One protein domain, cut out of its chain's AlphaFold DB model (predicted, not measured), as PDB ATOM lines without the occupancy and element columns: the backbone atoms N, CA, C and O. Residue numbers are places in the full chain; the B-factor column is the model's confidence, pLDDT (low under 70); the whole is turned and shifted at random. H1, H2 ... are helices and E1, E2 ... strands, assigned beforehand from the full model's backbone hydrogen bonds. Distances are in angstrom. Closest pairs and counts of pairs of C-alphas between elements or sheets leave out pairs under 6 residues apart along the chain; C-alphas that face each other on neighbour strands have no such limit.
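What this domain is: This is residues 12 to 135 of the 152 residues of the protein "Alpha-L-fucosidase" of Candidatus Latescibacteria bacterium ADurb.Bin168 (UniProt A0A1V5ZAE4). With little regular structure, this is a small sheet covered on one face by H2 and H4, with H1, H3 and long loops beyond the strands' last residues. The printed part's 124 residues, 46 in named elements, run E1 H1 H2 E2 H3 H4 E3, mixed in class; the sheet, E1 E2 E3, is parallel. It is compact, radius of gyration of the C-alphas 15.1 A, spanning 44 by 31 by 29 A.

Where its parts are: E1 is residues 19 to 22, from (41.445, 9.875, 76.932); E2 72 to 76, 13.8 A; E3 121 to 125, ending at (36.801, 14.609, 88.401). H1 is 27 to 33, H2 58 to 67, 14.2 A, H3 100 to 103, H4 107 to 117, 15.2 A.

How they stand to each other: Within hydrogen-bond range are N 74 and O 20, 2.8 A, and N 123 and O 73, 2.8 A. H4 runs along E3, 3 degrees on the local plane. H2 touches H4, C-alphas 58 and 111 closest at 5.5 A, at a steep tilt of 48 degrees. H1 and H3 are not on the sheet. In H2 and H4 every O i to N i+4 pair is within range; in H1, 2 of 3; H3 is too short for one.

The domain as a whole: C-alphas 15 and 43 are farthest apart, 44.8 A. The printed part has no cut; links H1 to H2 and E2 to H3 are long. Residues 31 to 44 have pLDDT under 70.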
ATOM      1  N   ALA A  12      51.797   3.197  83.014       96.62
ATOM      2  CA  ALA A  12      50.517   2.695  82.508       96.62
ATOM      3  C   ALA A  12      49.577   3.818  82.034       96.62
ATOM      4  O   ALA A  12      48.904   3.669  81.019       96.62
ATOM      5  N   TRP A  13      49.530   4.951  82.745       97.50
ATOM      6  CA  TRP A  13      48.767   6.118  82.297       97.50
ATOM      7  C   TRP A  13      49.342   6.716  81.009       97.50
ATOM      8  O   TRP A  13      48.585   7.063  80.106       97.50
ATOM      9  N   GLN A  14      50.670   6.792  80.900       98.00
ATOM     10  CA  GLN A  14      51.344   7.258  79.691       98.00
ATOM     11  C   GLN A  14      51.023   6.360  78.483       98.00
ATOM     12  O   GLN A  14      50.761   6.883  77.401       98.00
ATOM     13  N   ASP A  15      50.950   5.041  78.686       97.69
ATOM     14  CA  ASP A  15      50.572   4.048  77.667       97.69
ATOM     15  C   ASP A  15      49.091   4.141  77.249       97.69
ATOM     16  O   ASP A  15      48.686   3.572  76.225       97.69
ATOM     17  N   TYR A  16      48.257   4.856  78.017       97.69
ATOM     18  CA  TYR A  16      46.889   5.135  77.598       97.69
ATOM     19  C   TYR A  16      46.806   6.154  76.460       97.69
ATOM     20  O   TYR A  16      45.847   6.091  75.696       97.69
ATOM     21  N   GLU A  17      47.807   7.028  76.317       97.69
ATOM     22  CA  GLU A  17      47.978   8.026  75.247       97.69
ATOM     23  C   GLU A  17      46.840   9.060  75.142       97.69
ATOM     24  O   GLU A  17      47.055  10.249  75.374       97.69
ATOM     25  N   ILE A  18      45.622   8.621  74.819       98.00
ATOM     26  CA  ILE A  18      44.431   9.442  74.599       98.00
ATOM     27  C   ILE A  18      43.330   9.031  75.583       98.00
ATOM     28  O   ILE A  18      43.043   7.847  75.791       98.00
ATOM     29  N   GLY A  19      42.668  10.036  76.152       98.12
ATOM     30  CA  GLY A  19      41.445   9.875  76.932       98.12
ATOM     31  C   GLY A  19      40.393  10.907  76.560       98.12
ATOM     32  O   GLY A  19      40.689  11.891  75.884       98.12
ATOM     33  N   MET A  20      39.162  10.691  77.019       98.56
ATOM     34  CA  MET A  20      38.054  11.628  76.814       98.56
ATOM     35  C   MET A  20      37.526  12.177  78.134       98.56
ATOM     36  O   MET A  20      37.402  11.442  79.111       98.56
ATOM     37  N   PHE A  21      37.180  13.462  78.153       98.56
ATOM     38  CA  PHE A  21      36.646  14.139  79.329       98.56
ATOM     39  C   PHE A  21      35.194  14.572  79.091       98.56
ATOM     40  O   PHE A  21      34.920  15.452  78.276       98.56
ATOM     41  N   PHE A  22      34.269  13.995  79.853       98.38
ATOM     42  CA  PHE A  22      32.854  14.343  79.874       98.38
ATOM     43  C   PHE A  22      32.580  15.405  80.942       98.38
ATOM     44  O   PHE A  22      32.653  15.132  82.142       98.38
ATOM     45  N   HIS A  23      32.262  16.617  80.490       96.62
ATOM     46  CA  HIS A  23      31.757  17.682  81.351       96.62
ATOM     47  C   HIS A  23      30.237  17.602  81.397       96.62
ATOM     48  O   HIS A  23      29.565  17.721  80.372       96.62
ATOM     49  N   TYR A  24      29.703  17.391  82.592       95.81
ATOM     50  CA  TYR A  24      28.275  17.301  82.828       95.81
ATOM     51  C   TYR A  24      27.930  17.953  84.162       95.81
ATOM     52  O   TYR A  24      28.526  17.652  85.192       95.81
ATOM     53  N   ASP A  25      26.988  18.883  84.125       92.75
ATOM     54  CA  ASP A  25      26.563  19.673  85.274       92.75
ATOM     55  C   ASP A  25      25.151  20.220  85.007       92.75
ATOM     56  O   ASP A  25      24.639  20.108  83.888       92.75
ATOM     57  N   LEU A  26      24.524  20.852  86.000       91.12
ATOM     58  CA  LEU A  26      23.220  21.504  85.850       91.12
ATOM     59  C   LEU A  26      23.194  22.483  84.673       91.12
ATOM     60  O   LEU A  26      22.196  22.536  83.958       91.12
ATOM     61  N   ASN A  27      24.303  23.186  84.426       85.44
ATOM     62  CA  ASN A  27      24.453  24.196  83.373       85.44
ATOM     63  C   ASN A  27      24.057  23.681  81.979       85.44
ATOM     64  O   ASN A  27      23.523  24.447  81.184       85.44
ATOM     65  N   VAL A  28      24.243  22.381  81.708       88.94
ATOM     66  CA  VAL A  28      23.844  21.743  80.440       88.94
ATOM     67  C   VAL A  28      22.335  21.871  80.187       88.94
ATOM     68  O   VAL A  28      21.908  22.005  79.046       88.94
ATOM     69  N   PHE A  29      21.525  21.864  81.246       87.00
ATOM     70  CA  PHE A  29      20.063  21.940  81.170       87.00
ATOM     71  C   PHE A  29      19.526  23.359  81.349       87.00
ATOM     72  O   PHE A  29      18.386  23.640  80.978       87.00
ATOM     73  N   VAL A  30      20.305  24.247  81.971       79.44
ATOM     74  CA  VAL A  30      19.866  25.626  82.211       79.44
ATOM     75  C   VAL A  30      19.813  26.400  80.917       79.44
ATOM     76  O   VAL A  30      18.808  27.054  80.686       79.44
ATOM     77  N   GLU A  31      20.828  26.271  80.061       68.00
ATOM     78  CA  GLU A  31      20.845  26.952  78.762       68.00
ATOM     79  C   GLU A  31      19.609  26.586  77.923       68.00
ATOM     80  O   GLU A  31      18.986  27.449  77.312       68.00
ATOM     81  N   GLU A  32      19.183  25.318  77.962       67.81
ATOM     82  CA  GLU A  32      17.972  24.857  77.271       67.81
ATOM     83  C   GLU A  32      16.699  25.509  77.834       67.81
ATOM     84  O   GLU A  32      15.803  25.898  77.084       67.81
ATOM     85  N   LYS A  33      16.598  25.636  79.164       67.62
ATOM     86  CA  LYS A  33      15.408  26.191  79.829       67.62
ATOM     87  C   LYS A  33      15.409  27.720  79.907       67.62
ATOM     88  O   LYS A  33      14.345  28.309  80.098       67.62
ATOM     89  N   ARG A  34      16.579  28.350  79.826       68.31
ATOM     90  CA  ARG A  34      16.823  29.791  79.970       68.31
ATOM     91  C   ARG A  34      17.971  30.219  79.042       68.31
ATOM     92  O   ARG A  34      19.096  30.389  79.512       68.31
ATOM     93  N   PRO A  35      17.693  30.416  77.744       66.62
ATOM     94  CA  PRO A  35      18.696  30.882  76.792       66.62
ATOM     95  C   PRO A  35      19.301  32.224  77.223       66.62
ATOM     96  O   PRO A  35      18.562  33.150  77.569       66.62
ATOM     97  N   GLY A  36      20.630  32.339  77.193       63.03
ATOM     98  CA  GLY A  36      21.341  33.548  77.633       63.03
ATOM     99  C   GLY A  36      21.610  33.625  79.140       63.03
ATOM    100  O   GLY A  36      22.055  34.667  79.625       63.03
ATOM    101  N   TRP A  37      21.365  32.541  79.882       64.94
ATOM    102  CA  TRP A  37      21.839  32.401  81.255       64.94
ATOM    103  C   TRP A  37      23.372  32.316  81.272       64.94
ATOM    104  O   TRP A  37      23.975  31.430  80.672       64.94
ATOM    105  N   ASP A  38      24.022  33.247  81.969       66.25
ATOM    106  CA  ASP A  38      25.474  33.235  82.138       66.25
ATOM    107  C   ASP A  38      25.811  32.595  83.486       66.25
ATOM    108  O   ASP A  38      25.463  33.127  84.538       66.25
ATOM    109  N   HIS A  39      26.553  31.488  83.458       63.88
ATOM    110  CA  HIS A  39      27.061  30.817  84.658       63.88
ATOM    111  C   HIS A  39      27.935  31.712  85.555       63.88
ATOM    112  O   HIS A  39      28.224  31.330  86.686       63.88
ATOM    113  N   ARG A  40      28.356  32.889  85.066       61.75
ATOM    114  CA  ARG A  40      29.080  33.926  85.819       61.75
ATOM    115  C   ARG A  40      28.167  34.975  86.469       61.75
ATOM    116  O   ARG A  40      28.667  35.849  87.172       61.75
ATOM    117  N   HIS A  41      26.855  34.924  86.228       64.38
ATOM    118  CA  HIS A  41      25.850  35.790  86.851       64.38
ATOM    119  C   HIS A  41      25.111  35.008  87.947       64.38
ATOM    120  O   HIS A  41      24.151  34.276  87.717       64.38
ATOM    121  N   TYR A  42      25.621  35.156  89.168       55.78
ATOM    122  CA  TYR A  42      25.395  34.263  90.311       55.78
ATOM    123  C   TYR A  42      24.086  34.454  91.084       55.78
ATOM    124  O   TYR A  42      23.851  33.767  92.083       55.78
ATOM    125  N   ASP A  43      23.234  35.379  90.652       59.62
ATOM    126  CA  ASP A  43      21.981  35.671  91.350       59.62
ATOM    127  C   ASP A  43      20.957  34.533  91.206       59.62
ATOM    128  O   ASP A  43      20.076  34.383  92.055       59.62
ATOM    129  N   GLU A  44      21.132  33.658  90.208       64.88
ATOM    130  CA  GLU A  44      20.210  32.564  89.897       64.88
ATOM    131  C   GLU A  44      20.953  31.253  89.592       64.88
ATOM    132  O   GLU A  44      21.040  30.809  88.443       64.88
ATOM    133  N   TYR A  45      21.498  30.611  90.631       71.38
ATOM    134  CA  TYR A  45      22.042  29.259  90.492       71.38
ATOM    135  C   TYR A  45      20.943  28.237  90.176       71.38
ATOM    136  O   TYR A  45      19.843  28.312  90.735       71.38
ATOM    137  N   PRO A  46      21.228  27.247  89.315       78.00
ATOM    138  CA  PRO A  46      20.247  26.243  88.964       78.00
ATOM    139  C   PRO A  46      19.838  25.358  90.128       78.00
ATOM    140  O   PRO A  46      20.655  24.912  90.931       78.00
ATOM    141  N   VAL A  47      18.545  25.054  90.155       87.75
ATOM    142  CA  VAL A  47      17.942  24.119  91.104       87.75
ATOM    143  C   VAL A  47      17.979  22.686  90.557       87.75
ATOM    144  O   VAL A  47      17.936  22.508  89.338       87.75
ATOM    145  N   PRO A  48      17.991  21.646  91.410       91.69
ATOM    146  CA  PRO A  48      18.080  20.246  90.981       91.69
ATOM    147  C   PRO A  48      16.990  19.810  89.989       91.69
ATOM    148  O   PRO A  48      17.216  18.908  89.185       91.69
ATOM    149  N   ASP A  49      15.834  20.483  89.994       92.25
ATOM    150  CA  ASP A  49      14.695  20.219  89.103       92.25
ATOM    151  C   ASP A  49      15.011  20.378  87.609       92.25
ATOM    152  O   ASP A  49      14.279  19.877  86.745       92.25
ATOM    153  N   VAL A  50      16.089  21.090  87.265       91.62
ATOM    154  CA  VAL A  50      16.513  21.195  85.865       91.62
ATOM    155  C   VAL A  50      17.195  19.923  85.368       91.62
ATOM    156  O   VAL A  50      17.109  19.634  84.177       91.62
ATOM    157  N   PHE A  51      17.787  19.128  86.263       94.69
ATOM    158  CA  PHE A  51      18.494  17.905  85.905       94.69
ATOM    159  C   PHE A  51      17.516  16.771  85.591       94.69
ATOM    160  O   PHE A  51      16.969  16.121  86.483       94.69
ATOM    161  N   ASN A  52      17.284  16.517  84.301       95.00
ATOM    162  CA  ASN A  52      16.424  15.416  83.871       95.00
ATOM    163  C   ASN A  52      16.789  14.868  82.481       95.00
ATOM    164  O   ASN A  52      16.020  15.035  81.526       95.00
ATOM    165  N   PRO A  53      17.952  14.213  82.321       95.25
ATOM    166  CA  PRO A  53      18.336  13.667  81.028       95.25
ATOM    167  C   PRO A  53      17.498  12.432  80.675       95.25
ATOM    168  O   PRO A  53      17.693  11.336  81.199       95.25
ATOM    169  N   ARG A  54      16.552  12.623  79.749       92.12
ATOM    170  CA  ARG A  54      15.545  11.615  79.363       92.12
ATOM    171  C   ARG A  54      16.101  10.452  78.541       92.12
ATOM    172  O   ARG A  54      15.511   9.379  78.544       92.12
ATOM    173  N   LYS A  55      17.196  10.679  77.815       95.31
ATOM    174  CA  LYS A  55      17.836   9.707  76.911       95.31
ATOM    175  C   LYS A  55      19.300   9.463  77.287       95.31
ATOM    176  O   LYS A  55      20.131   9.271  76.410       95.31
ATOM    177  N   LEU A  56      19.626   9.567  78.577       97.38
ATOM    178  CA  LEU A  56      20.989   9.327  79.039       97.38
ATOM    179  C   LEU A  56      21.378   7.871  78.789       97.38
ATOM    180  O   LEU A  56      20.707   6.971  79.296       97.38
ATOM    181  N   ASP A  57      22.477   7.675  78.072       98.12
ATOM    182  CA  ASP A  57      23.049   6.366  77.794       98.12
ATOM    183  C   ASP A  57      24.582   6.448  77.819       98.12
ATOM    184  O   ASP A  57      25.209   7.008  76.920       98.12
ATOM    185  N   CYS A  58      25.193   5.900  78.871       98.56
ATOM    186  CA  CYS A  58      26.648   5.859  78.982       98.56
ATOM    187  C   CYS A  58      27.284   4.829  78.038       98.56
ATOM    188  O   CYS A  58      28.470   4.964  77.751       98.56
ATOM    189  N   GLU A  59      26.547   3.836  77.527       98.56
ATOM    190  CA  GLU A  59      27.082   2.932  76.498       98.56
ATOM    191  C   GLU A  59      27.339   3.699  75.205       98.56
ATOM    192  O   GLU A  59      28.426   3.600  74.636       98.56
ATOM    193  N   GLN A  60      26.403   4.565  74.816       98.62
ATOM    194  CA  GLN A  60      26.581   5.465  73.678       98.62
ATOM    195  C   GLN A  60      27.794   6.392  73.865       98.62
ATOM    196  O   GLN A  60      28.534   6.657  72.915       98.62
ATOM    197  N   TRP A  61      28.074   6.842  75.092       98.69
ATOM    198  CA  TRP A  61      29.299   7.602  75.372       98.69
ATOM    199  C   TRP A  61      30.550   6.750  75.144       98.69
ATOM    200  O   TRP A  61      31.519   7.228  74.556       98.69
ATOM    201  N   MET A  62      30.540   5.481  75.562       98.69
ATOM    202  CA  MET A  62      31.669   4.570  75.356       98.69
ATOM    203  C   MET A  62      31.889   4.226  73.880       98.69
ATOM    204  O   MET A  62      33.030   4.012  73.473       98.69
ATOM    205  N   GLU A  63      30.841   4.205  73.054       98.62
ATOM    206  CA  GLU A  63      30.987   4.109  71.596       98.62
ATOM    207  C   GLU A  63      31.824   5.265  71.044       98.62
ATOM    208  O   GLU A  63      32.766   5.027  70.288       98.62
ATOM    209  N   ALA A  64      31.556   6.497  71.488       98.56
ATOM    210  CA  ALA A  64      32.355   7.658  71.109       98.56
ATOM    211  C   ALA A  64      33.808   7.553  71.612       98.56
ATOM    212  O   ALA A  64      34.736   7.884  70.875       98.56
ATOM    213  N   VAL A  65      34.028   7.049  72.836       98.56
ATOM    214  CA  VAL A  65      35.381   6.814  73.389       98.56
ATOM    215  C   VAL A  65      36.172   5.838  72.531       98.56
ATOM    216  O   VAL A  65      37.308   6.130  72.153       98.56
ATOM    217  N   LYS A  66      35.559   4.717  72.150       98.31
ATOM    218  CA  LYS A  66      36.190   3.737  71.260       98.31
ATOM    219  C   LYS A  66      36.454   4.318  69.873       98.31
ATOM    220  O   LYS A  66      37.511   4.056  69.308       98.31
ATOM    221  N   ALA A  67      35.533   5.122  69.336       98.38
ATOM    222  CA  ALA A  67      35.660   5.707  68.001       98.38
ATOM    223  C   ALA A  67      36.882   6.629  67.858       98.38
ATOM    224  O   ALA A  67      37.472   6.691  66.783       98.38
ATOM    225  N   VAL A  68      37.293   7.304  68.937       97.38
ATOM    226  CA  VAL A  68      38.507   8.143  68.954       97.38
ATOM    227  C   VAL A  68      39.765   7.388  69.402       97.38
ATOM    228  O   VAL A  68      40.827   7.992  69.527       97.38
ATOM    229  N   GLY A  69      39.663   6.081  69.666       97.81
ATOM    230  CA  GLY A  69      40.774   5.252  70.141       97.81
ATOM    231  C   GLY A  69      41.213   5.545  71.580       97.81
ATOM    232  O   GLY A  69      42.316   5.163  71.970       97.81
ATOM    233  N   ALA A  70      40.381   6.221  72.377       98.44
ATOM    234  CA  ALA A  70      40.709   6.562  73.756       98.44
ATOM    235  C   ALA A  70      40.672   5.322  74.665       98.44
ATOM    236  O   ALA A  70      39.765   4.492  74.583       98.44
ATOM    237  N   LYS A  71      41.651   5.218  75.570       98.25
ATOM    238  CA  LYS A  71      41.801   4.077  76.496       98.25
ATOM    239  C   LYS A  71      41.260   4.371  77.902       98.25
ATOM    240  O   LYS A  71      41.058   3.455  78.701       98.25
ATOM    241  N   TYR A  72      40.982   5.640  78.204       98.62
ATOM    242  CA  TYR A  72      40.355   6.071  79.453       98.62
ATOM    243  C   TYR A  72      39.322   7.175  79.223       98.62
ATOM    244  O   TYR A  72      39.370   7.910  78.234       98.62
ATOM    245  N   ALA A  73      38.388   7.302  80.159       98.81
ATOM    246  CA  ALA A  73      37.375   8.343  80.152       98.81
ATOM    247  C   ALA A  73      37.222   8.947  81.550       98.81
ATOM    248  O   ALA A  73      37.228   8.220  82.542       98.81
ATOM    249  N   VAL A  74      37.049  10.266  81.633       98.81
ATOM    250  CA  VAL A  74      36.863  11.008  82.886       98.81
ATOM    251  C   VAL A  74      35.502  11.691  82.887       98.81
ATOM    252  O   VAL A  74      35.168  12.377  81.927       98.81
ATOM    253  N   LEU A  75      34.733  11.532  83.964       98.81
ATOM    254  CA  LEU A  75      33.464  12.232  84.181       98.81
ATOM    255  C   LEU A  75      33.599  13.244  85.323       98.81
ATOM    256  O   LEU A  75      34.172  12.925  86.367       98.81
ATOM    257  N   THR A  76      33.014  14.434  85.170       98.12
ATOM    258  CA  THR A  76      32.783  15.361  86.289       98.12
ATOM    259  C   THR A  76      31.783  14.768  87.280       98.12
ATOM    260  O   THR A  76      30.581  14.923  87.120       98.12
ATOM    261  N   ALA A  77      32.254  14.096  88.331       97.25
ATOM    262  CA  ALA A  77      31.395  13.649  89.429       97.25
ATOM    263  C   ALA A  77      30.754  14.854  90.145       97.25
ATOM    264  O   ALA A  77      29.595  14.793  90.559       97.25
ATOM    265  N   SER A  78      31.511  15.951  90.242       93.62
ATOM    266  CA  SER A  78      31.039  17.299  90.562       93.62
ATOM    267  C   SER A  78      31.747  18.331  89.674       93.62
ATOM    268  O   SER A  78      32.854  18.094  89.181       93.62
ATOM    269  N   HIS A  79      31.110  19.484  89.468       92.25
ATOM    270  CA  HIS A  79      31.656  20.622  88.724       92.25
ATOM    271  C   HIS A  79      31.301  21.948  89.440       92.25
ATOM    272  O   HIS A  79      30.970  21.932  90.625       92.25
ATOM    273  N   GLY A  80      31.410  23.096  88.767       87.44
ATOM    274  CA  GLY A  80      31.285  24.425  89.376       87.44
ATOM    275  C   GLY A  80      29.929  24.738  90.025       87.44
ATOM    276  O   GLY A  80      29.893  25.522  90.972       87.44
ATOM    277  N   SER A  81      28.820  24.107  89.613       87.56
ATOM    278  CA  SER A  81      27.532  24.308  90.305       87.56
ATOM    279  C   SER A  81      27.528  23.742  91.736       87.56
ATOM    280  O   SER A  81      26.687  24.114  92.555       87.56
ATOM    281  N   GLY A  82      28.464  22.838  92.041       89.94
ATOM    282  CA  GLY A  82      28.483  22.051  93.269       89.94
ATOM    283  C   GLY A  82      27.525  20.856  93.260       89.94
ATOM    284  O   GLY A  82      27.438  20.168  94.271       89.94
ATOM    285  N   PHE A  83      26.803  20.590  92.168       94.31
ATOM    286  CA  PHE A  83      25.868  19.469  92.051       94.31
ATOM    287  C   PHE A  83      26.596  18.124  91.934       94.31
ATOM    288  O   PHE A  83      27.474  17.949  91.089       94.31
ATOM    289  N   MET A  84      26.225  17.156  92.776       96.69
ATOM    290  CA  MET A  84      26.797  15.805  92.746       96.69
ATOM    291  C   MET A  84      26.030  14.870  91.807       96.69
ATOM    292  O   MET A  84      24.821  14.681  91.951       96.69
ATOM    293  N   LEU A  85      26.753  14.210  90.898       97.94
ATOM    294  CA  LEU A  85      26.202  13.256  89.924       97.94
ATOM    295  C   LEU A  85      26.061  11.813  90.453       97.94
ATOM    296  O   LEU A  85      25.774  10.896  89.681       97.94
ATOM    297  N   TRP A  86      26.251  11.602  91.758       97.88
ATOM    298  CA  TRP A  86      26.152  10.298  92.423       97.88
ATOM    299  C   TRP A  86      25.315  10.362  93.703       97.88
ATOM    300  O   TRP A  86      25.028  11.441  94.232       97.88
ATOM    301  N   GLN A  87      24.942   9.196  94.231       97.25
ATOM    302  CA  GLN A  87      24.192   9.070  95.483       97.25
ATOM    303  C   GLN A  87      25.095   9.326  96.705       97.25
ATOM    304  O   GLN A  87      25.561   8.399  97.362       97.25
ATOM    305  N   SER A  88      25.374  10.597  96.999       93.81
ATOM    306  CA  SER A  88      26.184  11.016  98.154       93.81
ATOM    307  C   SER A  88      25.354  11.135  99.433       93.81
ATOM    308  O   SER A  88      24.211  11.591  99.380       93.81
ATOM    309  N   ASP A  89      25.948  10.782 100.574       93.81
ATOM    310  CA  ASP A  89      25.404  11.036 101.922       93.81
ATOM    311  C   ASP A  89      26.144  12.171 102.647       93.81
ATOM    312  O   ASP A  89      25.692  12.671 103.672       93.81
ATOM    313  N   ALA A  90      27.290  12.598 102.112       90.56
ATOM    314  CA  ALA A  90      28.141  13.610 102.733       90.56
ATOM    315  C   ALA A  90      27.712  15.049 102.404       90.56
ATOM    316  O   ALA A  90      28.236  15.997 102.984       90.56
ATOM    317  N   TYR A  91      26.811  15.231 101.434       89.94
ATOM    318  CA  TYR A  91      26.499  16.538 100.869       89.94
ATOM    319  C   TYR A  91      25.065  16.590 100.317       89.94
ATOM    320  O   TYR A  91      24.649  15.654  99.632       89.94
ATOM    321  N   PRO A  92      24.299  17.665 100.582       90.50
ATOM    322  CA  PRO A  92      22.852  17.672 100.366       90.50
ATOM    323  C   PRO A  92      22.399  18.074  98.952       90.50
ATOM    324  O   PRO A  92      21.194  18.153  98.729       90.50
ATOM    325  N   PHE A  93      23.309  18.368  98.015       93.88
ATOM    326  CA  PHE A  93      22.951  18.896  96.694       93.88
ATOM    327  C   PHE A  93      23.493  18.025  95.550       93.88
ATOM    328  O   PHE A  93      24.676  18.045  95.209       93.88
ATOM    329  N   GLY A  94      22.609  17.231  94.948       96.19
ATOM    330  CA  GLY A  94      22.948  16.304  93.875       96.19
ATOM    331  C   GLY A  94      21.734  15.598  93.277       96.19
ATOM    332  O   GLY A  94      20.582  15.993  93.463       96.19
ATOM    333  N   VAL A  95      21.994  14.509  92.554       97.38
ATOM    334  CA  VAL A  95      20.975  13.723  91.830       97.38
ATOM    335  C   VAL A  95      19.839  13.204  92.715       97.38
ATOM    336  O   VAL A  95      18.725  13.051  92.212       97.38
ATOM    337  N   ARG A  96      20.068  13.023  94.026       96.69
ATOM    338  CA  ARG A  96      19.032  12.669  95.019       96.69
ATOM    339  C   ARG A  96      17.870  13.666  95.060       96.69
ATOM    340  O   ARG A  96      16.746  13.267  95.340       96.69
ATOM    341  N   GLN A  97      18.138  14.941  94.784       95.81
ATOM    342  CA  GLN A  97      17.144  16.018  94.793       95.81
ATOM    343  C   GLN A  97      16.547  16.284  93.404       95.81
ATOM    344  O   GLN A  97      15.711  17.167  93.265       95.81
ATOM    345  N   SER A  98      16.971  15.552  92.373       96.00
ATOM    346  CA  SER A  98      16.496  15.749  91.002       96.00
ATOM    347  C   SER A  98      15.325  14.821  90.650       96.00
ATOM    348  O   SER A  98      15.217  13.719  91.195       96.00
ATOM    349  N   PRO A  99      14.472  15.191  89.675       96.44
ATOM    350  CA  PRO A  99      13.420  14.307  89.172       96.44
ATOM    351  C   PRO A  99      13.975  13.138  88.343       96.44
ATOM    352  O   PRO A  99      13.249  12.178  88.067       96.44
ATOM    353  N   TRP A 100      15.246  13.198  87.927       97.81
ATOM    354  CA  TRP A 100      15.864  12.158  87.116       97.81
ATOM    355  C   TRP A 100      15.810  10.802  87.824       97.81
ATOM    356  O   TRP A 100      16.288  10.638  88.948       97.81
ATOM    357  N   ARG A 101      15.185   9.819  87.160       97.31
ATOM    358  CA  ARG A 101      14.945   8.470  87.706       97.31
ATOM    359  C   ARG A 101      14.323   8.501  89.117       97.31
ATOM    360  O   ARG A 101      14.629   7.654  89.953       97.31
ATOM    361  N   GLY A 102      13.466   9.492  89.393       96.88
ATOM    362  CA  GLY A 102      12.804   9.665  90.690       96.88
ATOM    363  C   GLY A 102      13.776   9.882  91.854       96.88
ATOM    364  O   GLY A 102      13.555   9.330  92.929       96.88
ATOM    365  N   GLY A 103      14.887  10.589  91.620       96.75
ATOM    366  CA  GLY A 103      15.932  10.856  92.616       96.75
ATOM    367  C   GLY A 103      16.860   9.670  92.901       96.75
ATOM    368  O   GLY A 103      17.759   9.762  93.736       96.75
ATOM    369  N   LYS A 104      16.672   8.534  92.218       97.69
ATOM    370  CA  LYS A 104      17.446   7.297  92.441       97.69
ATOM    371  C   LYS A 104      18.552   7.073  91.416       97.69
ATOM    372  O   LYS A 104      19.232   6.052  91.470       97.69
ATOM    373  N   GLY A 105      18.699   7.979  90.453       97.69
ATOM    374  CA  GLY A 105      19.741   7.867  89.445       97.69
ATOM    375  C   GLY A 105      21.133   8.057  90.045       97.69
ATOM    376  O   GLY A 105      21.320   8.836  90.979       97.69
ATOM    377  N   ASP A 106      22.110   7.349  89.489       98.44
ATOM    378  CA  ASP A 106      23.522   7.488  89.834       98.44
ATOM    379  C   ASP A 106      24.339   7.452  88.542       98.44
ATOM    380  O   ASP A 106      24.553   6.395  87.946       98.44
ATOM    381  N   LEU A 107      24.728   8.632  88.062       98.56
ATOM    382  CA  LEU A 107      25.409   8.761  86.779       98.56
ATOM    383  C   LEU A 107      26.876   8.339  86.881       98.56
ATOM    384  O   LEU A 107      27.414   7.769  85.937       98.56
ATOM    385  N   VAL A 108      27.519   8.564  88.029       98.69
ATOM    386  CA  VAL A 108      28.880   8.067  88.275       98.69
ATOM    387  C   VAL A 108      28.906   6.545  88.199       98.69
ATOM    388  O   VAL A 108      29.781   5.984  87.539       98.69
ATOM    389  N   LYS A 109      27.935   5.869  88.823       98.69
ATOM    390  CA  LYS A 109      27.807   4.414  88.744       98.69
ATOM    391  C   LYS A 109      27.576   3.948  87.306       98.69
ATOM    392  O   LYS A 109      28.345   3.114  86.832       98.69
ATOM    393  N   ASP A 110      26.579   4.507  86.613       98.75
ATOM    394  CA  ASP A 110      26.265   4.152  85.220       98.75
ATOM    395  C   ASP A 110      27.503   4.303  84.310       98.75
ATOM    396  O   ASP A 110      27.824   3.403  83.532       98.75
ATOM    397  N   PHE A 111      28.240   5.409  84.461       98.88
ATOM    398  CA  PHE A 111      29.461   5.702  83.712       98.88
ATOM    399  C   PHE A 111      30.587   4.706  84.008       98.88
ATOM    400  O   PHE A 111      31.166   4.129  83.089       98.88
ATOM    401  N   VAL A 112      30.899   4.474  85.288       98.88
ATOM    402  CA  VAL A 112      31.980   3.563  85.696       98.88
ATOM    403  C   VAL A 112      31.701   2.138  85.221       98.88
ATOM    404  O   VAL A 112      32.617   1.443  84.776       98.88
ATOM    405  N   GLU A 113      30.450   1.687  85.309       98.81
ATOM    406  CA  GLU A 113      30.059   0.367  84.828       98.81
ATOM    407  C   GLU A 113      30.154   0.255  83.301       98.81
ATOM    408  O   GLU A 113      30.685  -0.745  82.811       98.81
ATOM    409  N   ALA A 114      29.717   1.276  82.553       98.81
ATOM    410  CA  ALA A 114      29.842   1.309  81.095       98.81
ATOM    411  C   ALA A 114      31.312   1.285  80.646       98.81
ATOM    412  O   ALA A 114      31.683   0.476  79.792       98.81
ATOM    413  N   CYS A 115      32.173   2.089  81.280       98.88
ATOM    414  CA  CYS A 115      33.620   2.066  81.055       98.88
ATOM    415  C   CYS A 115      34.185   0.648  81.221       98.88
ATOM    416  O   CYS A 115      34.806   0.107  80.305       98.88
ATOM    417  N   ARG A 116      33.895   0.002  82.360       98.69
ATOM    418  CA  ARG A 116      34.383  -1.352  82.668       98.69
ATOM    419  C   ARG A 116      33.899  -2.398  81.665       98.69
ATOM    420  O   ARG A 116      34.701  -3.227  81.246       98.69
ATOM    421  N   ARG A 117      32.625  -2.351  81.252       98.69
ATOM    422  CA  ARG A 117      32.073  -3.264  80.231       98.69
ATOM    423  C   ARG A 117      32.763  -3.124  78.874       98.69
ATOM    424  O   ARG A 117      32.880  -4.107  78.153       98.69
ATOM    425  N   ASN A 118      33.248  -1.927  78.551       98.50
ATOM    426  CA  ASN A 118      33.895  -1.618  77.277       98.50
ATOM    427  C   ASN A 118      35.433  -1.669  77.330       98.50
ATOM    428  O   ASN A 118      36.080  -1.307  76.352       98.50
ATOM    429  N   GLY A 119      36.028  -2.101  78.449       98.00
ATOM    430  CA  GLY A 119      37.487  -2.136  78.611       98.00
ATOM    431  C   GLY A 119      38.145  -0.752  78.682       98.00
ATOM    432  O   GLY A 119      39.349  -0.637  78.474       98.00
ATOM    433  N   ILE A 120      37.368   0.292  78.976       98.62
ATOM    434  CA  ILE A 120      37.829   1.675  79.133       98.62
ATOM    435  C   ILE A 120      38.111   1.930  80.612       98.62
ATOM    436  O   ILE A 120      37.321   1.563  81.482       98.62
ATOM    437  N   GLN A 121      39.228   2.592  80.913       98.44
ATOM    438  CA  GLN A 121      39.582   2.925  82.291       98.44
ATOM    439  C   GLN A 121      38.774   4.135  82.786       98.44
ATOM    440  O   GLN A 121      38.881   5.214  82.198       98.44
ATOM    441  N   PRO A 122      37.962   3.996  83.850       98.56
ATOM    442  CA  PRO A 122      37.175   5.105  84.369       98.56
ATOM    443  C   PRO A 122      38.015   6.018  85.271       98.56
ATOM    444  O   PRO A 122      38.721   5.554  86.167       98.56
ATOM    445  N   GLY A 123      37.860   7.325  85.089       98.44
ATOM    446  CA  GLY A 123      38.336   8.370  85.988       98.44
ATOM    447  C   GLY A 123      37.192   9.278  86.433       98.44
ATOM    448  O   GLY A 123      36.186   9.429  85.738       98.44
ATOM    449  N   LEU A 124      37.347   9.896  87.602       98.44
ATOM    450  CA  LEU A 124      36.384  10.852  88.139       98.44
ATOM    451  C   LEU A 124      37.083  12.172  88.431       98.44
ATOM    452  O   LEU A 124      38.175  12.202  88.996       98.44
ATOM    453  N   TYR A 125      36.416  13.254  88.062       97.88
ATOM    454  CA  TYR A 125      36.801  14.609  88.401       97.88
ATOM    455  C   TYR A 125      35.880  15.148  89.492       97.88
ATOM    456  O   TYR A 125      34.661  14.997  89.412       97.88
ATOM    457  N   SER A 126      36.469  15.792  90.495       93.31
ATOM    458  CA  SER A 126      35.744  16.491  91.553       93.31
ATOM    459  C   SER A 126      36.244  17.925  91.625       93.31
ATOM    460  O   SER A 126      37.446  18.162  91.781       93.31
ATOM    461  N   HIS A 127      35.329  18.877  91.493       87.94
ATOM    462  CA  HIS A 127      35.652  20.290  91.587       87.94
ATOM    463  C   HIS A 127      35.657  20.731  93.053       87.94
ATOM    464  O   HIS A 127      34.672  20.544  93.764       87.94
ATOM    465  N   LEU A 128      36.770  21.315  93.504       83.50
ATOM    466  CA  LEU A 128      36.968  21.701  94.909       83.50
ATOM    467  C   LEU A 128      37.006  23.215  95.143       83.50
ATOM    468  O   LEU A 128      36.990  23.646  96.290       83.50
ATOM    469  N   ARG A 129      37.102  24.021  94.080       78.31
ATOM    470  CA  ARG A 129      37.275  25.476  94.192       78.31
ATOM    471  C   ARG A 129      35.939  26.213  94.168       78.31
ATOM    472  O   ARG A 129      35.672  27.011  95.057       78.31
ATOM    473  N   CYS A 130      35.144  25.949  93.142       79.12
ATOM    474  CA  CYS A 130      33.877  26.609  92.880       79.12
ATOM    475  C   CYS A 130      32.703  25.728  93.333       79.12
ATOM    476  O   CYS A 130      32.655  24.535  93.028       79.12
ATOM    477  N   ASN A 131      31.758  26.311  94.064       83.81
ATOM    478  CA  ASN A 131      30.527  25.655  94.479       83.81
ATOM    479  C   ASN A 131      29.360  26.637  94.437       83.81
ATOM    480  O   ASN A 131      29.162  27.453  95.344       83.81
ATOM    481  N   GLY A 132      28.566  26.505  93.384       81.00
ATOM    482  CA  GLY A 132      27.442  27.381  93.147       81.00
ATOM    483  C   GLY A 132      26.342  27.328  94.197       81.00
ATOM    484  O   GLY A 132      25.864  28.364  94.654       81.00
ATOM    485  N   TYR A 133      26.004  26.130  94.667       83.88
ATOM    486  CA  TYR A 133      25.016  25.942  95.729       83.88
ATOM    487  C   TYR A 133      25.371  26.702  97.019       83.88
ATOM    488  O   TYR A 133      24.490  27.258  97.673       83.88
ATOM    489  N   TRP A 134      26.661  26.799  97.347       83.06
ATOM    490  CA  TRP A 134      27.154  27.559  98.505       83.06
ATOM    491  C   TRP A 134      27.526  29.010  98.177       83.06
ATOM    492  O   TRP A 134      28.007  29.727  99.053       83.06
ATOM    493  N   ARG A 135      27.325  29.457  96.928       78.31
ATOM    494  CA  ARG A 135      27.781  30.759  96.408       78.31
ATOM    495  C   ARG A 135      29.293  30.973  96.571       78.31
ATOM    496  O   ARG A 135      29.770  32.106  96.634       78.31
TER     497      ARG A 135